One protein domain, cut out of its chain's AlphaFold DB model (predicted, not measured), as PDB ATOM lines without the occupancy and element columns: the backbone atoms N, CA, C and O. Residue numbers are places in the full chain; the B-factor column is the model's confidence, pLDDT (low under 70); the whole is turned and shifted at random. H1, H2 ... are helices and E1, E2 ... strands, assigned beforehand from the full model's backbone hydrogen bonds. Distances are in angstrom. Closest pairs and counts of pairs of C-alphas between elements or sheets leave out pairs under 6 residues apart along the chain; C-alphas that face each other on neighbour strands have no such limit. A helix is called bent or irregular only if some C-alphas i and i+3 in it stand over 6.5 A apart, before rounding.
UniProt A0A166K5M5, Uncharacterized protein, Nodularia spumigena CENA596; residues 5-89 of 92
ATOM      1  N   GLN A   5     -40.268  14.438  26.229       53.12
ATOM      2  CA  GLN A   5     -39.860  14.428  27.646       53.12
ATOM      3  C   GLN A   5     -38.629  15.328  27.896       53.12
ATOM      4  O   GLN A   5     -38.590  16.088  28.861       53.12
ATOM      5  N   ASN A   6     -37.678  15.343  26.953       64.00
ATOM      6  CA  ASN A   6     -36.482  16.191  27.017       64.00
ATOM      7  C   ASN A   6     -36.791  17.697  26.919       64.00
ATOM      8  O   ASN A   6     -36.043  18.513  27.459       64.00
ATOM      9  N   LEU A   7     -37.876  18.096  26.242       67.38
ATOM     10  CA  LEU A   7     -38.207  19.509  26.042       67.38
ATOM     11  C   LEU A   7     -38.716  20.149  27.338       67.38
ATOM     12  O   LEU A   7     -38.284  21.245  27.689       67.38
ATOM     13  N   GLY A   8     -39.588  19.454  28.075       66.62
ATOM     14  CA  GLY A   8     -40.114  19.939  29.352       66.62
ATOM     15  C   GLY A   8     -39.027  20.107  30.417       66.62
ATOM     16  O   GLY A   8     -38.993  21.124  31.111       66.62
ATOM     17  N   GLU A   9     -38.096  19.154  30.507       70.38
ATOM     18  CA  GLU A   9     -36.950  19.229  31.423       70.38
ATOM     19  C   GLU A   9     -35.953  20.321  31.017       70.38
ATOM     20  O   GLU A   9     -35.493  21.085  31.868       70.38
ATOM     21  N   THR A  10     -35.686  20.471  29.717       72.56
ATOM     22  CA  THR A  10     -34.822  21.542  29.195       72.56
ATOM     23  C   THR A  10     -35.408  22.921  29.489       72.56
ATOM     24  O   THR A  10     -34.698  23.796  29.988       72.56
ATOM     25  N   ILE A  11     -36.710  23.117  29.245       71.44
ATOM     26  CA  ILE A  11     -37.404  24.371  29.562       71.44
ATOM     27  C   ILE A  11     -37.348  24.616  31.072       71.44
ATOM     28  O   ILE A  11     -36.919  25.683  31.497       71.44
ATOM     29  N   ARG A  12     -37.681  23.622  31.905       73.00
ATOM     30  CA  ARG A  12     -37.600  23.742  33.370       73.00
ATOM     31  C   ARG A  12     -36.205  24.176  33.837       73.00
ATOM     32  O   ARG A  12     -36.098  25.071  34.674       73.00
ATOM     33  N   HIS A  13     -35.143  23.596  33.277       74.12
ATOM     34  CA  HIS A  13     -33.765  23.958  33.607       74.12
ATOM     35  C   HIS A  13     -33.410  25.386  33.151       74.12
ATOM     36  O   HIS A  13     -32.723  26.112  33.875       74.12
ATOM     37  N   GLN A  14     -33.878  25.823  31.979       71.12
ATOM     38  CA  GLN A  14     -33.676  27.194  31.490       71.12
ATOM     39  C   GLN A  14     -34.417  28.226  32.353       71.12
ATOM     40  O   GLN A  14     -33.874  29.287  32.660       71.12
ATOM     41  N   LEU A  15     -35.624  27.884  32.808       70.94
ATOM     42  CA  LEU A  15     -36.471  28.729  33.650       70.94
ATOM     43  C   LEU A  15     -36.060  28.736  35.128       70.94
ATOM     44  O   LEU A  15     -36.605  29.520  35.901       70.94
ATOM     45  N   ASN A  16     -35.090  27.917  35.547       70.62
ATOM     46  CA  ASN A  16     -34.661  27.833  36.947       70.62
ATOM     47  C   ASN A  16     -34.099  29.169  37.482       70.62
ATOM     48  O   ASN A  16     -34.160  29.453  38.674       70.62
ATOM     49  N   LYS A  17     -33.600  30.035  36.588       68.88
ATOM     50  CA  LYS A  17     -33.160  31.405  36.917       68.88
ATOM     51  C   LYS A  17     -34.293  32.442  36.875       68.88
ATOM     52  O   LYS A  17     -34.057  33.614  37.149       68.88
ATOM     53  N   ALA A  18     -35.510  32.022  36.537       70.88
ATOM     54  CA  ALA A  18     -36.683  32.863  36.358       70.88
ATOM     55  C   ALA A  18     -37.887  32.299  37.149       70.88
ATOM     56  O   ALA A  18     -38.760  31.629  36.588       70.88
ATOM     57  N   PRO A  19     -37.971  32.576  38.463       73.00
ATOM     58  CA  PRO A  19     -38.896  31.899  39.376       73.00
ATOM     59  C   PRO A  19     -40.372  32.040  38.980       73.00
ATOM     60  O   PRO A  19     -41.136  31.086  39.103       73.00
ATOM     61  N   THR A  20     -40.788  33.189  38.444       74.44
ATOM     62  CA  THR A  20     -42.162  33.399  37.957       74.44
ATOM     63  C   THR A  20     -42.476  32.535  36.732       74.44
ATOM     64  O   THR A  20     -43.567  31.986  36.619       74.44
ATOM     65  N   GLN A  21     -41.513  32.361  35.825       73.56
ATOM     66  CA  GLN A  21     -41.686  31.557  34.608       73.56
ATOM     67  C   GLN A  21     -41.750  30.079  34.949       73.56
ATOM     68  O   GLN A  21     -42.588  29.367  34.410       73.56
ATOM     69  N   LEU A  22     -40.909  29.637  35.887       78.50
ATOM     70  CA  LEU A  22     -40.956  28.283  36.417       78.50
ATOM     71  C   LEU A  22     -42.304  27.994  37.093       78.50
ATOM     72  O   LEU A  22     -42.867  26.925  36.876       78.50
ATOM     73  N   LYS A  23     -42.860  28.947  37.856       80.00
ATOM     74  CA  LYS A  23     -44.204  28.817  38.444       80.00
ATOM     75  C   LYS A  23     -45.289  28.662  37.380       80.00
ATOM     76  O   LYS A  23     -46.103  27.757  37.498       80.00
ATOM     77  N   VAL A  24     -45.271  29.482  36.326       78.44
ATOM     78  CA  VAL A  24     -46.229  29.355  35.211       78.44
ATOM     79  C   VAL A  24     -46.052  28.047  34.456       78.44
ATOM     80  O   VAL A  24     -47.035  27.382  34.154       78.44
ATOM     81  N   PHE A  25     -44.812  27.655  34.168       78.62
ATOM     82  CA  PHE A  25     -44.531  26.386  33.511       78.62
ATOM     83  C   PHE A  25     -45.043  25.210  34.345       78.62
ATOM     84  O   PHE A  25     -45.681  24.321  33.800       78.62
ATOM     85  N   ASN A  26     -44.812  25.224  35.660       81.19
ATOM     86  CA  ASN A  26     -45.304  24.189  36.563       81.19
ATOM     87  C   ASN A  26     -46.832  24.173  36.639       81.19
ATOM     88  O   ASN A  26     -47.403  23.090  36.553       81.19
ATOM     89  N   LEU A  27     -47.474  25.342  36.750       83.50
ATOM     90  CA  LEU A  27     -48.933  25.467  36.745       83.50
ATOM     91  C   LEU A  27     -49.511  24.807  35.490       83.50
ATOM     92  O   LEU A  27     -50.302  23.890  35.590       83.50
ATOM     93  N   LEU A  28     -49.017  25.198  34.316       80.69
ATOM     94  CA  LEU A  28     -49.529  24.716  33.035       80.69
ATOM     95  C   LEU A  28     -48.994  23.328  32.632       80.69
ATOM     96  O   LEU A  28     -49.364  22.807  31.581       80.69
ATOM     97  N   SER A  29     -48.081  22.726  33.401       79.94
ATOM     98  CA  SER A  29     -47.493  21.421  33.054       79.94
ATOM     99  C   SER A  29     -48.471  20.260  33.211       79.94
ATOM    100  O   SER A  29     -48.244  19.196  32.638       79.94
ATOM    101  N   ASP A  30     -49.568  20.470  33.939       83.44
ATOM    102  CA  ASP A  30     -50.613  19.472  34.153       83.44
ATOM    103  C   ASP A  30     -51.589  19.330  32.965       83.44
ATOM    104  O   ASP A  30     -52.472  18.472  33.005       83.44
ATOM    105  N   GLN A  31     -51.417  20.151  31.918       79.31
ATOM    106  CA  GLN A  31     -52.253  20.192  30.713       79.31
ATOM    107  C   GLN A  31     -53.733  20.446  31.000       79.31
ATOM    108  O   GLN A  31     -54.614  19.954  30.288       79.31
ATOM    109  N   LYS A  32     -54.031  21.228  32.034       86.44
ATOM    110  CA  LYS A  32     -55.391  21.671  32.313       86.44
ATOM    111  C   LYS A  32     -55.585  23.122  31.923       86.44
ATOM    112  O   LYS A  32     -54.657  23.870  31.617       86.44
ATOM    113  N   TRP A  33     -56.856  23.491  31.875       87.50
ATOM    114  CA  TRP A  33     -57.250  24.874  31.701       87.50
ATOM    115  C   TRP A  33     -57.062  25.615  33.013       87.50
ATOM    116  O   TRP A  33     -57.677  25.279  34.023       87.50
ATOM    117  N   HIS A  34     -56.266  26.668  32.938       88.44
ATOM    118  CA  HIS A  34     -55.861  27.488  34.061       88.44
ATOM    119  C   HIS A  34     -56.417  28.897  33.917       88.44
ATOM    120  O   HIS A  34     -56.278  29.545  32.876       88.44
ATOM    121  N   CYS A  35     -57.101  29.382  34.948       88.81
ATOM    122  CA  CYS A  35     -57.735  30.686  34.909       88.81
ATOM    123  C   CYS A  35     -56.695  31.784  35.100       88.81
ATOM    124  O   CYS A  35     -56.175  32.011  36.194       88.81
ATOM    125  N   ARG A  36     -56.516  32.603  34.065       84.75
ATOM    126  CA  ARG A  36     -55.645  33.779  34.109       84.75
ATOM    127  C   ARG A  36     -56.115  34.851  35.100       84.75
ATOM    128  O   ARG A  36     -55.447  35.853  35.269       84.75
ATOM    129  N   GLY A  37     -57.295  34.732  35.699       84.75
ATOM    130  CA  GLY A  37     -57.819  35.746  36.617       84.75
ATOM    131  C   GLY A  37     -57.306  35.616  38.051       84.75
ATOM    132  O   GLY A  37     -57.016  36.634  38.678       84.75
ATOM    133  N   HIS A  38     -57.249  34.392  38.582       85.19
ATOM    134  CA  HIS A  38     -56.837  34.149  39.969       85.19
ATOM    135  C   HIS A  38     -55.450  33.516  40.059       85.19
ATOM    136  O   HIS A  38     -54.667  33.936  40.901       85.19
ATOM    137  N   GLU A  39     -55.092  32.611  39.149       85.00
ATOM    138  CA  GLU A  39     -53.810  31.899  39.245       85.00
ATOM    139  C   GLU A  39     -52.622  32.794  38.871       85.00
ATOM    140  O   GLU A  39     -51.543  32.709  39.451       85.00
ATOM    141  N   THR A  40     -52.830  33.754  37.969       73.00
ATOM    142  CA  THR A  40     -51.852  34.821  37.704       73.00
ATOM    143  C   THR A  40     -51.600  35.726  38.894       73.00
ATOM    144  O   THR A  40     -50.489  36.233  39.014       73.00
ATOM    145  N   LYS A  41     -52.597  35.963  39.759       73.38
ATOM    146  CA  LYS A  41     -52.441  36.827  40.935       73.38
ATOM    147  C   LYS A  41     -51.528  36.181  41.962       73.38
ATOM    148  O   LYS A  41     -50.717  36.872  42.565       73.38
ATOM    149  N   GLU A  42     -51.622  34.863  42.109       70.06
ATOM    150  CA  GLU A  42     -50.724  34.082  42.964       70.06
ATOM    151  C   GLU A  42     -49.288  34.048  42.415       70.06
ATOM    152  O   GLU A  42     -48.316  33.940  43.163       70.06
ATOM    153  N   ILE A  43     -49.145  34.190  41.097       72.44
ATOM    154  CA  ILE A  43     -47.855  34.207  40.402       72.44
ATOM    155  C   ILE A  43     -47.282  35.634  40.262       72.44
ATOM    156  O   ILE A  43     -46.064  35.792  40.182       72.44
ATOM    157  N   GLY A  44     -48.128  36.666  40.270       65.81
ATOM    158  CA  GLY A  44     -47.770  38.071  40.061       65.81
ATOM    159  C   GLY A  44     -47.578  38.478  38.593       65.81
ATOM    160  O   GLY A  44     -46.768  39.360  38.321       65.81
ATOM    161  N   SER A  45     -48.257  37.835  37.632       65.12
ATOM    162  CA  SER A  45     -48.133  38.170  36.199       65.12
ATOM    163  C   SER A  45     -49.430  37.978  35.421       65.12
ATOM    164  O   SER A  45     -49.882  36.850  35.276       65.12
ATOM    165  N   ASP A  46     -49.957  39.036  34.801       61.94
ATOM    166  CA  ASP A  46     -51.182  38.999  33.982       61.94
ATOM    167  C   ASP A  46     -51.017  38.334  32.600       61.94
ATOM    168  O   ASP A  46     -51.985  38.188  31.847       61.94
ATOM    169  N   GLN A  47     -49.802  37.934  32.212       63.34
ATOM    170  CA  GLN A  47     -49.534  37.302  30.917       63.34
ATOM    171  C   GLN A  47     -48.561  36.130  31.054       63.34
ATOM    172  O   GLN A  47     -47.426  36.304  31.495       63.34
ATOM    173  N   TYR A  48     -48.982  34.941  30.611       65.44
ATOM    174  CA  TYR A  48     -48.172  33.720  30.680       65.44
ATOM    175  C   TYR A  48     -47.100  33.613  29.579       65.44
ATOM    176  O   TYR A  48     -46.048  33.036  29.831       65.44
ATOM    177  N   ALA A  49     -47.323  34.172  28.376       60.31
ATOM    178  CA  ALA A  49     -46.332  34.162  27.288       60.31
ATOM    179  C   ALA A  49     -46.541  35.282  26.236       60.31
ATOM    180  O   ALA A  49     -47.658  35.455  25.736       60.31
ATOM    181  N   GLY A  50     -45.447  35.961  25.842       50.03
ATOM    182  CA  GLY A  50     -45.347  36.921  24.720       50.03
ATOM    183  C   GLY A  50     -45.539  38.421  25.042       50.03
ATOM    184  O   GLY A  50     -46.254  38.778  25.975       50.03
ATOM    185  N   GLY A  51     -44.909  39.288  24.223       42.59
ATOM    186  CA  GLY A  51     -45.122  40.745  24.037       42.59
ATOM    187  C   GLY A  51     -44.732  41.694  25.183       42.59
ATOM    188  O   GLY A  51     -44.039  42.679  24.960       42.59
ATOM    189  N   GLY A  52     -45.157  41.362  26.396       47.00
ATOM    190  CA  GLY A  52     -44.839  42.039  27.660       47.00
ATOM    191  C   GLY A  52     -45.014  41.127  28.884       47.00
ATOM    192  O   GLY A  52     -44.741  41.547  30.003       47.00
ATOM    193  N   GLY A  53     -45.445  39.873  28.674       54.62
ATOM    194  CA  GLY A  53     -45.509  38.827  29.692       54.62
ATOM    195  C   GLY A  53     -44.149  38.214  30.016       54.62
ATOM    196  O   GLY A  53     -43.126  38.600  29.450       54.62
ATOM    197  N   ILE A  54     -44.148  37.249  30.940       50.56
ATOM    198  CA  ILE A  54     -42.929  36.800  31.620       50.56
ATOM    199  C   ILE A  54     -41.802  36.429  30.628       50.56
ATOM    200  O   ILE A  54     -41.906  35.466  29.865       50.56
ATOM    201  N   GLN A  55     -40.725  37.226  30.636       49.97
ATOM    202  CA  GLN A  55     -39.628  37.203  29.654       49.97
ATOM    203  C   GLN A  55     -38.781  35.923  29.699       49.97
ATOM    204  O   GLN A  55     -37.776  35.862  30.397       49.97
ATOM    205  N   GLY A  56     -39.145  34.909  28.924       54.16
ATOM    206  CA  GLY A  56     -38.393  33.647  28.835       54.16
ATOM    207  C   GLY A  56     -39.276  32.449  28.500       54.16
ATOM    208  O   GLY A  56     -38.785  31.426  28.036       54.16
ATOM    209  N   LEU A  57     -40.598  32.619  28.600       62.12
ATOM    210  CA  LEU A  57     -41.568  31.720  27.990       62.12
ATOM    211  C   LEU A  57     -41.836  32.150  26.544       62.12
ATOM    212  O   LEU A  57     -42.627  33.058  26.273       62.12
ATOM    213  N   GLN A  58     -41.158  31.505  25.596       61.53
ATOM    214  CA  GLN A  58     -41.490  31.658  24.182       61.53
ATOM    215  C   GLN A  58     -42.778  30.888  23.869       61.53
ATOM    216  O   GLN A  58     -42.880  29.690  24.148       61.53
ATOM    217  N   ARG A  59     -43.753  31.572  23.249       65.12
ATOM    218  CA  ARG A  59     -44.866  30.884  22.582       65.12
ATOM    219  C   ARG A  59     -44.281  30.018  21.473       65.12
ATOM    220  O   ARG A  59     -43.693  30.539  20.523       65.12
ATOM    221  N   GLY A  60     -44.463  28.714  21.611       61.97
ATOM    222  CA  GLY A  60     -44.213  27.762  20.547       61.97
ATOM    223  C   GLY A  60     -45.267  27.897  19.455       61.97
ATOM    224  O   GLY A  60     -46.397  28.328  19.691       61.97
ATOM    225  N   ASN A  61     -44.890  27.535  18.238       63.94
ATOM    226  CA  ASN A  61     -45.817  27.327  17.131       63.94
ATOM    227  C   ASN A  61     -45.368  26.087  16.341       63.94
ATOM    228  O   ASN A  61     -44.354  25.481  16.677       63.94
ATOM    229  N   LYS A  62     -46.080  25.719  15.266       56.56
ATOM    230  CA  LYS A  62     -45.726  24.547  14.435       56.56
ATOM    231  C   LYS A  62     -44.271  24.538  13.920       56.56
ATOM    232  O   LYS A  62     -43.789  23.480  13.544       56.56
ATOM    233  N   GLN A  63     -43.589  25.685  13.879       54.28
ATOM    234  CA  GLN A  63     -42.214  25.848  13.389       54.28
ATOM    235  C   GLN A  63     -41.210  26.278  14.475       54.28
ATOM    236  O   GLN A  63     -40.006  26.204  14.252       54.28
ATOM    237  N   ARG A  64     -41.675  26.751  15.640       57.41
ATOM    238  CA  ARG A  64     -40.841  27.241  16.745       57.41
ATOM    239  C   ARG A  64     -41.083  26.382  17.984       57.41
ATOM    240  O   ARG A  64     -42.187  26.451  18.530       57.41
ATOM    241  N   PRO A  65     -40.089  25.610  18.449       58.97
ATOM    242  CA  PRO A  65     -40.215  24.875  19.699       58.97
ATOM    243  C   PRO A  65     -40.412  25.860  20.862       58.97
ATOM    244  O   PRO A  65     -39.698  26.852  20.977       58.97
ATOM    245  N   GLY A  66     -41.424  25.613  21.689       66.56
ATOM    246  CA  GLY A  66     -41.822  26.476  22.804       66.56
ATOM    247  C   GLY A  66     -43.139  26.004  23.420       66.56
ATOM    248  O   GLY A  66     -43.641  24.939  23.054       66.56
ATOM    249  N   LEU A  67     -43.721  26.788  24.332       71.44
ATOM    250  CA  LEU A  67     -45.032  26.472  24.909       71.44
ATOM    251  C   LEU A  67     -46.159  26.820  23.934       71.44
ATOM    252  O   LEU A  67     -46.341  27.983  23.568       71.44
ATOM    253  N   VAL A  68     -46.935  25.826  23.532       75.94
ATOM    254  CA  VAL A  68     -48.145  25.984  22.737       75.94
ATOM    255  C   VAL A  68     -49.251  26.304  23.725       75.94
ATOM    256  O   VAL A  68     -49.851  25.414  24.318       75.94
ATOM    257  N   ILE A  69     -49.457  27.599  23.954       78.25
ATOM    258  CA  ILE A  69     -50.515  28.083  24.835       78.25
ATOM    259  C   ILE A  69     -51.772  28.355  24.016       78.25
ATOM    260  O   ILE A  69     -51.818  29.312  23.230       78.25
ATOM    261  N   GLU A  70     -52.796  27.544  24.246       83.00
ATOM    262  CA  GLU A  70     -54.159  27.853  23.846       83.00
ATOM    263  C   GLU A  70     -54.789  28.798  24.862       83.00
ATOM    264  O   GLU A  70     -54.563  28.674  26.062       83.00
ATOM    265  N   THR A  71     -55.571  29.760  24.376       85.81
ATOM    266  CA  THR A  71     -56.247  30.741  25.224       85.81
ATOM    267  C   THR A  71     -57.723  30.786  24.857       85.81
ATOM    268  O   THR A  71     -58.068  31.009  23.697       85.81
ATOM    269  N   GLU A  72     -58.601  30.680  25.846       88.62
ATOM    270  CA  GLU A  72     -60.047  30.808  25.663       88.62
ATOM    271  C   GLU A  72     -60.672  31.759  26.692       88.62
ATOM    272  O   GLU A  72     -59.983  32.380  27.503       88.62
ATOM    273  N   SER A  73     -61.990  31.966  26.626       91.44
ATOM    274  CA  SER A  73     -62.720  32.815  27.579       91.44
ATOM    275  C   SER A  73     -63.877  32.060  28.222       91.44
ATOM    276  O   SER A  73     -64.924  31.892  27.596       91.44
ATOM    277  N   LYS A  74     -63.708  31.666  29.486       90.94
ATOM    278  CA  LYS A  74     -64.677  30.894  30.277       90.94
ATOM    279  C   LYS A  74     -65.057  31.625  31.564       90.94
ATOM    280  O   LYS A  74     -64.343  32.521  32.022       90.94
ATOM    281  N   TYR A  75     -66.215  31.278  32.121       93.00
ATOM    282  CA  TYR A  75     -66.605  31.746  33.449       93.00
ATOM    283  C   TYR A  75     -65.723  31.074  34.499       93.00
ATOM    284  O   TYR A  75     -65.467  29.877  34.413       93.00
ATOM    285  N   CYS A  76     -65.237  31.848  35.465       92.19
ATOM    286  CA  CYS A  76     -64.481  31.322  36.588       92.19
ATOM    287  C   CYS A  76     -65.273  31.508  37.873       92.19
ATOM    288  O   CYS A  76     -65.581  32.639  38.240       92.19
ATOM    289  N   GLU A  77     -65.540  30.401  38.563       92.12
ATOM    290  CA  GLU A  77     -66.281  30.382  39.827       92.12
ATOM    291  C   GLU A  77     -65.538  31.146  40.929       92.12
ATOM    292  O   GLU A  77     -66.146  31.927  41.652       92.12
ATOM    293  N   ILE A  78     -64.206  31.031  40.978       91.19
ATOM    294  CA  ILE A  78     -63.362  31.751  41.945       91.19
ATOM    295  C   ILE A  78     -63.351  33.261  41.665       91.19
ATOM    296  O   ILE A  78     -63.379  34.076  42.582       91.19
ATOM    297  N   CYS A  79     -63.304  33.666  40.392       89.44
ATOM    298  CA  CYS A  79     -63.296  35.088  40.030       89.44
ATOM    299  C   CYS A  79     -64.698  35.712  39.963       89.44
ATOM    300  O   CYS A  79     -64.795  36.932  39.821       89.44
ATOM    301  N   GLY A  80     -65.760  34.900  39.970       93.69
ATOM    302  CA  GLY A  80     -67.149  35.331  39.814       93.69
ATOM    303  C   GLY A  80     -67.478  35.983  38.463       93.69
ATOM    304  O   GLY A  80     -68.512  36.637  38.329       93.69
ATOM    305  N   LYS A  81     -66.606  35.865  37.453       91.75
ATOM    306  CA  LYS A  81     -66.748  36.549  36.156       91.75
ATOM    307  C   LYS A  81     -66.111  35.768  35.012       91.75
ATOM    308  O   LYS A  81     -65.324  34.846  35.227       91.75
ATOM    309  N   LYS A  82     -66.422  36.170  33.776       91.94
ATOM    310  CA  LYS A  82     -65.757  35.648  32.575       91.94
ATOM    311  C   LYS A  82     -64.312  36.149  32.527       91.94
ATOM    312  O   LYS A  82     -64.069  37.354  32.561       91.94
ATOM    313  N   THR A  83     -63.363  35.227  32.455       90.81
ATOM    314  CA  THR A  83     -61.921  35.501  32.435       90.81
ATOM    315  C   THR A  83     -61.270  34.818  31.238       90.81
ATOM    316  O   THR A  83     -61.909  34.057  30.507       90.81
ATOM    317  N   LYS A  84     -59.990  35.118  31.006       89.19
ATOM    318  CA  LYS A  84     -59.158  34.340  30.087       89.19
ATOM    319  C   LYS A  84     -58.670  33.079  30.790       89.19
ATOM    320  O   LYS A  84     -58.348  33.132  31.974       89.19
ATOM    321  N   TRP A  85     -58.636  31.981  30.057       89.12
ATOM    322  CA  TRP A  85     -58.101  30.706  30.513       89.12
ATOM    323  C   TRP A  85     -57.035  30.256  29.537       89.12
ATOM    324  O   TRP A  85     -57.163  30.527  28.344       89.12
ATOM    325  N   ASP A  86     -55.996  29.608  30.043       86.12
ATOM    326  CA  ASP A  86     -54.871  29.149  29.246       86.12
ATOM    327  C   ASP A  86     -54.599  27.667  29.480       86.12
ATOM    328  O   ASP A  86     -54.703  27.181  30.602       86.12
ATOM    329  N   LEU A  87     -54.242  26.969  28.408       85.00
ATOM    330  CA  LEU A  87     -53.866  25.561  28.398       85.00
ATOM    331  C   LEU A  87     -52.533  25.425  27.669       85.00
ATOM    332  O   LEU A  87     -52.375  25.946  26.566       85.00
ATOM    333  N   ASN A  88     -51.584  24.701  28.255       81.44
ATOM    334  CA  ASN A  88     -50.347  24.342  27.572       81.44
ATOM    335  C   ASN A  88     -50.473  22.974  26.894       81.44
ATOM    336  O   ASN A  88     -50.569  21.949  27.561       81.44
ATOM    337  N   GLN A  89     -50.398  22.967  25.565       74.38
ATOM    338  CA  GLN A  89     -50.420  21.763  24.736       74.38
ATOM    339  C   GLN A  89     -49.026  21.211  24.393       74.38
ATOM    340  O   GLN A  89     -48.927  20.192  23.718       74.38
TER     341      GLN A  89
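AT A GLANCE: This is residues 5 to 89 of the 92 residues of an uncharacterized protein of Nodularia spumigena CENA596 (UniProt A0A166K5M5). A bent two-stranded hairpin, E1 and E2, reaches out to one end of the domain, and a helical hairpin, H1 and H2, makes the other end, with short H3 beside H2. A long loop, residues 44 to 68, leads from H3 to E1. The printed part has 85 residues, with three named helices and two named strands in the order H1 H2 H3 E1 E2; the sheet E1 - E2 is antiparallel and the class is mixed, helices and strands, with under half of the residues in named elements. It is compact, with a radius of gyration of the C-alphas of 12.6 A and spans of 38 by 26 by 24 A.

HOW THE PARTS SIT: Look first at E1, residues 69 to 76, and E2, residues 81 to 88, a hairpin with directions at 152 degrees; N 70 and O 87 are 2.8 A apart, within hydrogen-bond range. E1 bends by 67 degrees at residue 73. Residues 34 to 35 pair antiparallel with residues 85 to 86 of E2. In H2, residues 19 to 28, C-alpha 28 is 5.5 A from C-alpha 88, the closest pair with E2. H1, residues 5 to 15, touches H2, closest at the C-alphas of Leu 15 and Leu 22, 5.3 A, a helical hairpin at a shallow tilt of 30 degrees, opposite ways. H3, residues 39 to 43, only just touches H2, with 3 pairs of C-alphas within 8 A, closest Thr 20 and Ile 43, 6.2 A. H1 and E2 are apart. Every O i to N i+4 pair is within hydrogen-bond range in H2 and H3; in H1, 6 of 7 are.

IN THESE COORDINATES: Find C-alpha 5 at (-39.860, 14.428, 27.646); H1 runs 15.9 A from there, and H2 14.3 A. E1 spans 18.5 A, and E2 runs 22.2 A to C-alpha 88 at (-50.347, 24.342, 27.572).

THE WHOLE: The C-alphas of Asn 6 and Gly 80, the two farthest apart, are 38.3 A apart. The printed part has no cut. The link from H3 to E1 is long, 25 residues. Confidence is under 70 at residues 5 to 8, residue 17 and residues 44 to 66.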